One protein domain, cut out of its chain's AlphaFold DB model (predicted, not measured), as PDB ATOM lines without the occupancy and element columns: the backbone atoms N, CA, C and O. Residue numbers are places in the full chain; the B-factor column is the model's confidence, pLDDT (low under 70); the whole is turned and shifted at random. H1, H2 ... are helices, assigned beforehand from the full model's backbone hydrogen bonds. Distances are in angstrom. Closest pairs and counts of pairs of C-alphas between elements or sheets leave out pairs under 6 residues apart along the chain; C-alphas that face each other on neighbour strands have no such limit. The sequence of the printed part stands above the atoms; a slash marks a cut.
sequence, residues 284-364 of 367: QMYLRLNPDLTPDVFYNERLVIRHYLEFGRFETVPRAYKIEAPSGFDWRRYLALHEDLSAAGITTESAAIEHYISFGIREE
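Overview. This is residues 284 to 364 of the 367 residues of a protein of Arenicella xantha (UniProt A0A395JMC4). Four short helices make a loose row, H2, H1, H5 and H3, crossed where they meet, with the small H4 beside H3 and H5 at one end. H5 is nearest the middle, H2 makes the other end, and the unnamed stretch 313 to 330 runs back along the row from H2 to H3. The printed part has 81 residues with five named helices, H1 to H5 in chain order, and no named strand; the class is all helix. It is elongated, spanning 38 by 25 by 18 A, yet only just compact, close to loose, with a radius of gyration of the C-alphas of 13.7 A.

Arrangement. H5, residues 349 to 360, touches H1, residues 284 to 289, with its residues 354 to 358 alone; the closest C-alphas are those of Leu 289 and Ser 358, 4.8 A apart, and the lines are about perpendicular at 75 degrees. With residues 349 to 353 alone H5 touches H3, residues 331 to 337, the same way at a steep tilt of 57 degrees; the closest C-alphas, of Trp 331 and Glu 349, are 5.5 A apart. H2, residues 301 to 312, only just touches H1, with 3 pairs of C-alphas within 8 A, through residues 301 to 304 alone; the closest C-alphas, of Tyr 286 and Val 304, are 7.2 A apart. These two run the same way at a steep tilt of 36 degrees, only just past shallow. H4, residues 339 to 343, is close to H3 but not clearly touching, with the closest C-alphas, of Leu 335 and Leu 341, 6.5 A apart. H2 and H5 are apart. In H1, H2, H3, H4 and H5 every O i to N i+4 pair is within hydrogen-bond range.

Along the chain. H2 and H5 each measure 14.1 A from first to last C-alpha, H3 9.9 A, H1 8.7 A and H4 6.6 A. H1 begins at C-alpha 284 (-24.791, 40.021, 21.825), and H5 ends at C-alpha 360 (-31.203, 54.477, 34.006).

Size, cuts and confidence. The C-alphas farthest apart, of Arg 302 and Ala 336, are 38.9 A apart. The printed part has no cut. The links H1 to H2 and H2 to H3 are long. Mean pLDDT of the printed part is 81.3, and residues 294 to 303, 306 and 309 to 318 are under 70.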
ATOM      1  N   GLN A 284     -25.906  39.506  21.032       86.31
ATOM      2  CA  GLN A 284     -24.791  40.021  21.825       86.31
ATOM      3  C   GLN A 284     -25.103  41.436  22.307       86.31
ATOM      4  O   GLN A 284     -24.860  41.760  23.471       86.31
ATOM      5  N   MET A 285     -25.707  42.255  21.443       87.75
ATOM      6  CA  MET A 285     -26.234  43.568  21.804       87.75
ATOM      7  C   MET A 285     -27.307  43.442  22.885       87.75
ATOM      8  O   MET A 285     -27.267  44.164  23.877       87.75
ATOM      9  N   TYR A 286     -28.230  42.491  22.748       88.12
ATOM     10  CA  TYR A 286     -29.253  42.258  23.761       88.12
ATOM     11  C   TYR A 286     -28.649  41.907  25.129       88.12
ATOM     12  O   TYR A 286     -29.071  42.474  26.133       88.12
ATOM     13  N   LEU A 287     -27.641  41.030  25.201       85.81
ATOM     14  CA  LEU A 287     -26.950  40.743  26.467       85.81
ATOM     15  C   LEU A 287     -26.225  41.975  27.016       85.81
ATOM     16  O   LEU A 287     -26.320  42.270  28.204       85.81
ATOM     17  N   ARG A 288     -25.548  42.734  26.147       86.75
ATOM     18  CA  ARG A 288     -24.836  43.961  26.524       86.75
ATOM     19  C   ARG A 288     -25.762  45.000  27.160       86.75
ATOM     20  O   ARG A 288     -25.388  45.609  28.156       86.75
ATOM     21  N   LEU A 289     -26.954  45.192  26.599       86.75
ATOM     22  CA  LEU A 289     -27.936  46.167  27.088       86.75
ATOM     23  C   LEU A 289     -28.719  45.677  28.316       86.75
ATOM     24  O   LEU A 289     -29.424  46.451  28.964       86.75
ATOM     25  N   ASN A 290     -28.604  44.393  28.661       86.31
ATOM     26  CA  ASN A 290     -29.295  43.783  29.795       86.31
ATOM     27  C   ASN A 290     -28.286  43.048  30.697       86.31
ATOM     28  O   ASN A 290     -28.334  41.824  30.804       86.31
ATOM     29  N   PRO A 291     -27.364  43.789  31.342       82.19
ATOM     30  CA  PRO A 291     -26.233  43.222  32.084       82.19
ATOM     31  C   PRO A 291     -26.630  42.453  33.353       82.19
ATOM     32  O   PRO A 291     -25.809  41.742  33.925       82.19
ATOM     33  N   ASP A 292     -27.880  42.579  33.801       78.75
ATOM     34  CA  ASP A 292     -28.468  41.768  34.868       78.75
ATOM     35  C   ASP A 292     -28.796  40.331  34.427       78.75
ATOM     36  O   ASP A 292     -29.005  39.462  35.273       78.75
ATOM     37  N   LEU A 293     -28.798  40.052  33.119       76.06
ATOM     38  CA  LEU A 293     -28.801  38.691  32.590       76.06
ATOM     39  C   LEU A 293     -27.402  38.102  32.819       76.06
ATOM     40  O   LEU A 293     -26.507  38.229  31.986       76.06
ATOM     41  N   THR A 294     -27.186  37.540  34.011       57.84
ATOM     42  CA  THR A 294     -25.854  37.155  34.496       57.84
ATOM     43  C   THR A 294     -25.157  36.106  33.610       57.84
ATOM     44  O   THR A 294     -25.816  35.217  33.068       57.84
ATOM     45  N   PRO A 295     -23.809  36.125  33.510       50.03
ATOM     46  CA  PRO A 295     -23.029  35.180  32.697       50.03
ATOM     47  C   PRO A 295     -22.935  33.745  33.247       50.03
ATOM     48  O   PRO A 295     -22.305  32.902  32.612       50.03
ATOM     49  N   ASP A 296     -23.520  33.450  34.415       46.34
ATOM     50  CA  ASP A 296     -23.415  32.131  35.068       46.34
ATOM     51  C   ASP A 296     -24.180  31.024  34.316       46.34
ATOM     52  O   ASP A 296     -24.009  29.833  34.583       46.34
ATOM     53  N   VAL A 297     -24.998  31.411  33.335       51.78
ATOM     54  CA  VAL A 297     -25.592  30.527  32.332       51.78
ATOM     55  C   VAL A 297     -24.894  30.818  31.008       51.78
ATOM     56  O   VAL A 297     -24.830  31.970  30.586       51.78
ATOM     57  N   PHE A 298     -24.386  29.788  30.326       54.78
ATOM     58  CA  PHE A 298     -23.887  29.914  28.954       54.78
ATOM     59  C   PHE A 298     -25.016  30.413  28.041       54.78
ATOM     60  O   PHE A 298     -25.781  29.611  27.512       54.78
ATOM     61  N   TYR A 299     -25.144  31.729  27.859       61.06
ATOM     62  CA  TYR A 299     -26.081  32.308  26.904       61.06
ATOM     63  C   TYR A 299     -25.536  32.138  25.486       61.06
ATOM     64  O   TYR A 299     -24.419  32.542  25.170       61.06
ATOM     65  N   ASN A 300     -26.358  31.556  24.621       63.00
ATOM     66  CA  ASN A 300     -26.176  31.569  23.177       63.00
ATOM     67  C   ASN A 300     -27.304  32.393  22.536       63.00
ATOM     68  O   ASN A 300     -28.289  32.742  23.194       63.00
ATOM     69  N   GLU A 301     -27.170  32.680  21.243       68.94
ATOM     70  CA  GLU A 301     -28.159  33.420  20.454       68.94
ATOM     71  C   GLU A 301     -29.597  32.927  20.671       68.94
ATOM     72  O   GLU A 301     -30.516  33.723  20.854       68.94
ATOM     73  N   ARG A 302     -29.789  31.605  20.755       65.56
ATOM     74  CA  ARG A 302     -31.107  30.992  20.958       65.56
ATOM     75  C   ARG A 302     -31.692  31.317  22.326       65.56
ATOM     76  O   ARG A 302     -32.859  31.690  22.413       65.56
ATOM     77  N   LEU A 303     -30.903  31.202  23.395       67.25
ATOM     78  CA  LEU A 303     -31.340  31.534  24.755       67.25
ATOM     79  C   LEU A 303     -31.729  33.009  24.882       67.25
ATOM     80  O   LEU A 303     -32.677  33.326  25.599       67.25
ATOM     81  N   VAL A 304     -31.041  33.884  24.150       74.31
ATOM     82  CA  VAL A 304     -31.310  35.322  24.103       74.31
ATOM     83  C   VAL A 304     -32.566  35.652  23.302       74.31
ATOM     84  O   VAL A 304     -33.433  36.354  23.817       74.31
ATOM     85  N   ILE A 305     -32.710  35.115  22.086       73.69
ATOM     86  CA  ILE A 305     -33.927  35.272  21.272       73.69
ATOM     87  C   ILE A 305     -35.139  34.776  22.061       73.69
ATOM     88  O   ILE A 305     -36.174  35.439  22.134       73.69
ATOM     89  N   ARG A 306     -34.984  33.631  22.723       68.94
ATOM     90  CA  ARG A 306     -35.992  33.066  23.608       68.94
ATOM     91  C   ARG A 306     -36.305  34.000  24.778       68.94
ATOM     92  O   ARG A 306     -37.471  34.307  24.996       68.94
ATOM     93  N   HIS A 307     -35.299  34.497  25.497       72.44
ATOM     94  CA  HIS A 307     -35.512  35.458  26.583       72.44
ATOM     95  C   HIS A 307     -36.242  36.719  26.095       72.44
ATOM     96  O   HIS A 307     -37.167  37.199  26.750       72.44
ATOM     97  N   TYR A 308     -35.847  37.264  24.944       74.50
ATOM     98  CA  TYR A 308     -36.479  38.432  24.336       74.50
ATOM     99  C   TYR A 308     -37.977  38.205  24.080       74.50
ATOM    100  O   TYR A 308     -38.803  39.056  24.423       74.50
ATOM    101  N   LEU A 309     -38.328  37.043  23.519       68.50
ATOM    102  CA  LEU A 309     -39.712  36.657  23.242       68.50
ATOM    103  C   LEU A 309     -40.515  36.362  24.521       68.50
ATOM    104  O   LEU A 309     -41.684  36.726  24.588       68.50
ATOM    105  N   GLU A 310     -39.910  35.723  25.527       62.47
ATOM    106  CA  GLU A 310     -40.589  35.285  26.759       62.47
ATOM    107  C   GLU A 310     -40.800  36.416  27.770       62.47
ATOM    108  O   GLU A 310     -41.866  36.534  28.377       62.47
ATOM    109  N   PHE A 311     -39.773  37.238  27.964       65.69
ATOM    110  CA  PHE A 311     -39.713  38.221  29.045       65.69
ATOM    111  C   PHE A 311     -39.472  39.621  28.501       65.69
ATOM    112  O   PHE A 311     -40.170  40.556  28.891       65.69
ATOM    113  N   GLY A 312     -38.567  39.755  27.528       64.06
ATOM    114  CA  GLY A 312     -38.051  41.049  27.092       64.06
ATOM    115  C   GLY A 312     -39.123  42.069  26.720       64.06
ATOM    116  O   GLY A 312     -39.012  43.239  27.074       64.06
ATOM    117  N   ARG A 313     -40.207  41.636  26.068       61.12
ATOM    118  CA  ARG A 313     -41.312  42.524  25.659       61.12
ATOM    119  C   ARG A 313     -42.432  42.685  26.684       61.12
ATOM    120  O   ARG A 313     -43.278  43.561  26.515       61.12
ATOM    121  N   PHE A 314     -42.482  41.809  27.681       56.09
ATOM    122  CA  PHE A 314     -43.613  41.669  28.599       56.09
ATOM    123  C   PHE A 314     -43.262  42.008  30.045       56.09
ATOM    124  O   PHE A 314     -44.141  41.973  30.907       56.09
ATOM    125  N   GLU A 315     -42.003  42.327  30.324       65.19
ATOM    126  CA  GLU A 315     -41.588  42.923  31.586       65.19
ATOM    127  C   GLU A 315     -42.192  44.323  31.765       65.19
ATOM    128  O   GLU A 315     -42.538  45.013  30.805       65.19
ATOM    129  N   THR A 316     -42.336  44.745  33.025       60.00
ATOM    130  CA  THR A 316     -42.835  46.084  33.384       60.00
ATOM    131  C   THR A 316     -41.967  47.196  32.798       60.00
ATOM    132  O   THR A 316     -42.477  48.272  32.496       60.00
ATOM    133  N   VAL A 317     -40.680  46.904  32.596       65.31
ATOM    134  CA  VAL A 317     -39.746  47.682  31.788       65.31
ATOM    135  C   VAL A 317     -39.301  46.798  30.621       65.31
ATOM    136  O   VAL A 317     -38.604  45.810  30.859       65.31
ATOM    137  N   PRO A 318     -39.692  47.106  29.373       69.19
ATOM    138  CA  PRO A 318     -39.244  46.343  28.218       69.19
ATOM    139  C   PRO A 318     -37.720  46.361  28.091       69.19
ATOM    140  O   PRO A 318     -37.080  47.405  28.220       69.19
ATOM    141  N   ARG A 319     -37.142  45.198  27.808       81.44
ATOM    142  CA  ARG A 319     -35.703  45.013  27.619       81.44
ATOM    143  C   ARG A 319     -35.261  45.631  26.298       81.44
ATOM    144  O   ARG A 319     -35.857  45.371  25.249       81.44
ATOM    145  N   ALA A 320     -34.198  46.427  26.343       82.94
ATOM    146  CA  ALA A 320     -33.616  47.013  25.144       82.94
ATOM    147  C   ALA A 320     -32.880  45.932  24.337       82.94
ATOM    148  O   ALA A 320     -32.110  45.154  24.892       82.94
ATOM    149  N   TYR A 321     -33.122  45.880  23.026       84.69
ATOM    150  CA  TYR A 321     -32.413  44.990  22.093       84.69
ATOM    151  C   TYR A 321     -31.555  45.752  21.077       84.69
ATOM    152  O   TYR A 321     -30.794  45.150  20.328       84.69
ATOM    153  N   LYS A 322     -31.669  47.083  21.073       85.94
ATOM    154  CA  LYS A 322     -30.897  48.007  20.247       85.94
ATOM    155  C   LYS A 322     -30.704  49.323  20.993       85.94
ATOM    156  O   LYS A 322     -31.524  49.684  21.840       85.94
ATOM    157  N   ILE A 323     -29.632  50.037  20.662       84.38
ATOM    158  CA  ILE A 323     -29.362  51.377  21.192       84.38
ATOM    159  C   ILE A 323     -30.227  52.368  20.415       84.38
ATOM    160  O   ILE A 323     -29.877  52.793  19.318       84.38
ATOM    161  N   GLU A 324     -31.383  52.708  20.976       86.25
ATOM    162  CA  GLU A 324     -32.295  53.704  20.424       86.25
ATOM    163  C   GLU A 324     -32.736  54.652  21.537       86.25
ATOM    164  O   GLU A 324     -33.122  54.218  22.625       86.25
ATOM    165  N   ALA A 325     -32.650  55.956  21.272       83.25
ATOM    166  CA  ALA A 325     -33.076  56.968  22.223       83.25
ATOM    167  C   ALA A 325     -34.601  56.890  22.427       83.25
ATOM    168  O   ALA A 325     -35.346  56.875  21.441       83.25
ATOM    169  N   PRO A 326     -35.092  56.891  23.678       83.00
ATOM    170  CA  PRO A 326     -36.509  57.077  23.946       83.00
ATOM    171  C   PRO A 326     -37.019  58.378  23.323       83.00
ATOM    172  O   PRO A 326     -36.295  59.373  23.224       83.00
ATOM    173  N   SER A 327     -38.297  58.398  22.948       84.50
ATOM    174  CA  SER A 327     -38.929  59.622  22.455       84.50
ATOM    175  C   SER A 327     -38.795  60.746  23.488       84.50
ATOM    176  O   SER A 327     -39.310  60.628  24.596       84.50
ATOM    177  N   GLY A 328     -38.145  61.846  23.101       86.88
ATOM    178  CA  GLY A 328     -37.936  63.015  23.962       86.88
ATOM    179  C   GLY A 328     -36.687  62.968  24.848       86.88
ATOM    180  O   GLY A 328     -36.521  63.864  25.666       86.88
ATOM    181  N   PHE A 329     -35.810  61.973  24.692       91.81
ATOM    182  CA  PHE A 329     -34.556  61.895  25.446       91.81
ATOM    183  C   PHE A 329     -33.578  63.018  25.051       91.81
ATOM    184  O   PHE A 329     -33.125  63.073  23.906       91.81
ATOM    185  N   ASP A 330     -33.223  63.893  25.998       94.81
ATOM    186  CA  ASP A 330     -32.165  64.902  25.842       94.81
ATOM    187  C   ASP A 330     -30.916  64.455  26.608       94.81
ATOM    188  O   ASP A 330     -30.817  64.579  27.830       94.81
ATOM    189  N   TRP A 331     -29.925  63.947  25.876       94.94
ATOM    190  CA  TRP A 331     -28.705  63.414  26.476       94.94
ATOM    191  C   TRP A 331     -27.900  64.464  27.256       94.94
ATOM    192  O   TRP A 331     -27.222  64.113  28.220       94.94
ATOM    193  N   ARG A 332     -27.963  65.751  26.878       95.44
ATOM    194  CA  ARG A 332     -27.240  66.817  27.593       95.44
ATOM    195  C   ARG A 332     -27.911  67.114  28.921       95.44
ATOM    196  O   ARG A 332     -27.221  67.269  29.925       95.44
ATOM    197  N   ARG A 333     -29.244  67.172  28.921       95.25
ATOM    198  CA  ARG A 333     -30.046  67.300  30.141       95.25
ATOM    199  C   ARG A 333     -29.815  66.108  31.063       95.25
ATOM    200  O   ARG A 333     -29.539  66.316  32.237       95.25
ATOM    201  N   TYR A 334     -29.839  64.892  30.523       95.69
ATOM    202  CA  TYR A 334     -29.573  63.669  31.274       95.69
ATOM    203  C   TYR A 334     -28.199  63.706  31.964       95.69
ATOM    204  O   TYR A 334     -28.117  63.533  33.175       95.69
ATOM    205  N   LEU A 335     -27.119  64.038  31.246       95.56
ATOM    206  CA  LEU A 335     -25.788  64.159  31.864       95.56
ATOM    207  C   LEU A 335     -25.683  65.305  32.883       95.56
ATOM    208  O   LEU A 335     -24.914  65.197  33.832       95.56
ATOM    209  N   ALA A 336     -26.440  66.392  32.703       94.50
ATOM    210  CA  ALA A 336     -26.466  67.508  33.649       94.50
ATOM    211  C   ALA A 336     -27.229  67.180  34.945       94.50
ATOM    212  O   ALA A 336     -26.897  67.722  35.994       94.50
ATOM    213  N   LEU A 337     -28.245  66.314  34.876       94.88
ATOM    214  CA  LEU A 337     -28.995  65.844  36.047       94.88
ATOM    215  C   LEU A 337     -28.232  64.774  36.841       94.88
ATOM    216  O   LEU A 337     -28.466  64.622  38.037       94.88
ATOM    217  N   HIS A 338     -27.315  64.057  36.186       94.94
ATOM    218  CA  HIS A 338     -26.627  62.884  36.726       94.94
ATOM    219  C   HIS A 338     -25.102  63.042  36.633       94.94
ATOM    220  O   HIS A 338     -24.440  62.453  35.773       94.94
ATOM    221  N   GLU A 339     -24.529  63.870  37.516       92.94
ATOM    222  CA  GLU A 339     -23.093  64.208  37.519       92.94
ATOM    223  C   GLU A 339     -22.171  62.978  37.660       92.94
ATOM    224  O   GLU A 339     -21.045  62.972  37.150       92.94
ATOM    225  N   ASP A 340     -22.659  61.910  38.299       95.06
ATOM    226  CA  ASP A 340     -21.957  60.637  38.463       95.06
ATOM    227  C   ASP A 340     -21.627  59.966  37.122       95.06
ATOM    228  O   ASP A 340     -20.572  59.342  36.985       95.06
ATOM    229  N   LEU A 341     -22.461  60.163  36.097       94.06
ATOM    230  CA  LEU A 341     -22.232  59.613  34.759       94.06
ATOM    231  C   LEU A 341     -21.016  60.255  34.093       94.06
ATOM    232  O   LEU A 341     -20.182  59.562  33.504       94.06
ATOM    233  N   SER A 342     -20.875  61.573  34.243       89.44
ATOM    234  CA  SER A 342     -19.710  62.301  33.734       89.44
ATOM    235  C   SER A 342     -18.434  61.862  34.454       89.44
ATOM    236  O   SER A 342     -17.403  61.658  33.810       89.44
ATOM    237  N   ALA A 343     -18.506  61.640  35.773       90.69
ATOM    238  CA  ALA A 343     -17.397  61.099  36.560       90.69
ATOM    239  C   ALA A 343     -17.025  59.657  36.153       90.69
ATOM    240  O   ALA A 343     -15.850  59.291  36.197       90.69
ATOM    241  N   ALA A 344     -17.999  58.867  35.691       91.31
ATOM    242  CA  ALA A 344     -17.802  57.531  35.131       91.31
ATOM    243  C   ALA A 344     -17.331  57.530  33.658       91.31
ATOM    244  O   ALA A 344     -17.173  56.466  33.060       91.31
ATOM    245  N   GLY A 345     -17.088  58.703  33.058       92.06
ATOM    246  CA  GLY A 345     -16.588  58.844  31.685       92.06
ATOM    247  C   GLY A 345     -17.669  58.838  30.597       92.06
ATOM    248  O   GLY A 345     -17.347  58.895  29.407       92.06
ATOM    249  N   ILE A 346     -18.950  58.824  30.970       94.44
ATOM    250  CA  ILE A 346     -20.085  58.878  30.043       94.44
ATOM    251  C   ILE A 346     -20.297  60.339  29.642       94.44
ATOM    252  O   ILE A 346     -20.935  61.117  30.339       94.44
ATOM    253  N   THR A 347     -19.714  60.722  28.508       93.62
ATOM    254  CA  THR A 347     -19.647  62.129  28.060       93.62
ATOM    255  C   THR A 347     -20.179  62.349  26.645       93.62
ATOM    256  O   THR A 347     -20.124  63.457  26.116       93.62
ATOM    257  N   THR A 348     -20.701  61.296  26.015       95.44
ATOM    258  CA  THR A 348     -21.211  61.334  24.641       95.44
ATOM    259  C   THR A 348     -22.685  60.961  24.600       95.44
ATOM    260  O   THR A 348     -23.167  60.223  25.457       95.44
ATOM    261  N   GLU A 349     -23.388  61.429  23.570       93.12
ATOM    262  CA  GLU A 349     -24.796  61.105  23.322       93.12
ATOM    263  C   GLU A 349     -25.054  59.593  23.299       93.12
ATOM    264  O   GLU A 349     -25.917  59.101  24.020       93.12
ATOM    265  N   SER A 350     -24.255  58.841  22.534       91.12
ATOM    266  CA  SER A 350     -24.399  57.384  22.436       91.12
ATOM    267  C   SER A 350     -24.200  56.690  23.783       91.12
ATOM    268  O   SER A 350     -24.958  55.783  24.111       91.12
ATOM    269  N   ALA A 351     -23.203  57.112  24.568       92.00
ATOM    270  CA  ALA A 351     -22.934  56.516  25.874       92.00
ATOM    271  C   ALA A 351     -24.032  56.862  26.893       92.00
ATOM    272  O   ALA A 351     -24.394  56.025  27.716       92.00
ATOM    273  N   ALA A 352     -24.592  58.073  26.820       93.38
ATOM    274  CA  ALA A 352     -25.712  58.494  27.655       93.38
ATOM    275  C   ALA A 352     -26.987  57.691  27.347       93.38
ATOM    276  O   ALA A 352     -27.643  57.217  28.273       93.38
ATOM    277  N   ILE A 353     -27.305  57.486  26.061       93.62
ATOM    278  CA  ILE A 353     -28.434  56.646  25.629       93.62
ATOM    279  C   ILE A 353     -28.223  55.203  26.091       93.62
ATOM    280  O   ILE A 353     -29.113  54.635  26.717       93.62
ATOM    281  N   GLU A 354     -27.048  54.622  25.820       92.69
ATOM    282  CA  GLU A 354     -26.715  53.246  26.205       92.69
ATOM    283  C   GLU A 354     -26.817  53.044  27.722       92.69
ATOM    284  O   GLU A 354     -27.417  52.067  28.172       92.69
ATOM    285  N   HIS A 355     -26.309  53.985  28.520       92.88
ATOM    286  CA  HIS A 355     -26.460  53.930  29.970       92.88
ATOM    287  C   HIS A 355     -27.928  54.003  30.387       92.88
ATOM    288  O   HIS A 355     -28.374  53.229  31.233       92.88
ATOM    289  N   TYR A 356     -28.692  54.943  29.827       91.38
ATOM    290  CA  TYR A 356     -30.085  55.120  30.216       91.38
ATOM    291  C   TYR A 356     -30.908  53.850  29.971       91.38
ATOM    292  O   TYR A 356     -31.597  53.380  30.875       91.38
ATOM    293  N   ILE A 357     -30.775  53.239  28.792       89.06
ATOM    294  CA  ILE A 357     -31.514  52.015  28.454       89.06
ATOM    295  C   ILE A 357     -31.003  50.778  29.210       89.06
ATOM    296  O   ILE A 357     -31.793  49.882  29.501       89.06
ATOM    297  N   SER A 358     -29.712  50.736  29.561       87.38
ATOM    298  CA  SER A 358     -29.101  49.595  30.261       87.38
ATOM    299  C   SER A 358     -29.187  49.690  31.785       87.38
ATOM    300  O   SER A 358     -29.007  48.687  32.467       87.38
ATOM    301  N   PHE A 359     -29.442  50.864  32.355       88.38
ATOM    302  CA  PHE A 359     -29.461  51.063  33.810       88.38
ATOM    303  C   PHE A 359     -30.475  52.123  34.226       88.38
ATOM    304  O   PHE A 359     -31.331  51.848  35.064       88.38
ATOM    305  N   GLY A 360     -30.441  53.296  33.588       86.12
ATOM    306  CA  GLY A 360     -31.203  54.477  34.006       86.12
ATOM    307  C   GLY A 360     -32.713  54.260  34.155       86.12
ATOM    308  O   GLY A 360     -33.301  54.794  35.089       86.12
ATOM    309  N   ILE A 361     -33.342  53.430  33.315       84.25
ATOM    310  CA  ILE A 361     -34.774  53.101  33.457       84.25
ATOM    311  C   ILE A 361     -35.049  52.302  34.745       84.25
ATOM    312  O   ILE A 361     -36.049  52.542  35.416       84.25
ATOM    313  N   ARG A 362     -34.169  51.357  35.103       81.50
ATOM    314  CA  ARG A 362     -34.289  50.537  36.325       81.50
ATOM    315  C   ARG A 362     -33.931  51.315  37.587       81.50
ATOM    316  O   ARG A 362     -34.444  51.015  38.656       81.50
ATOM    317  N   GLU A 363     -33.053  52.295  37.443       86.31
ATOM    318  CA  GLU A 363     -32.648  53.222  38.499       86.31
ATOM    319  C   GLU A 363     -33.634  54.390  38.673       86.31
ATOM    320  O   GLU A 363     -33.389  55.265  39.498       86.31
ATOM    321  N   GLU A 364     -34.724  54.425  37.897       87.75
ATOM    322  CA  GLU A 364     -35.726  55.501  37.900       87.75
ATOM    323  C   GLU A 364     -35.122  56.899  37.645       87.75
ATOM    324  O   GLU A 364     -35.606  57.914  38.148       87.75
TER     325      GLU A 364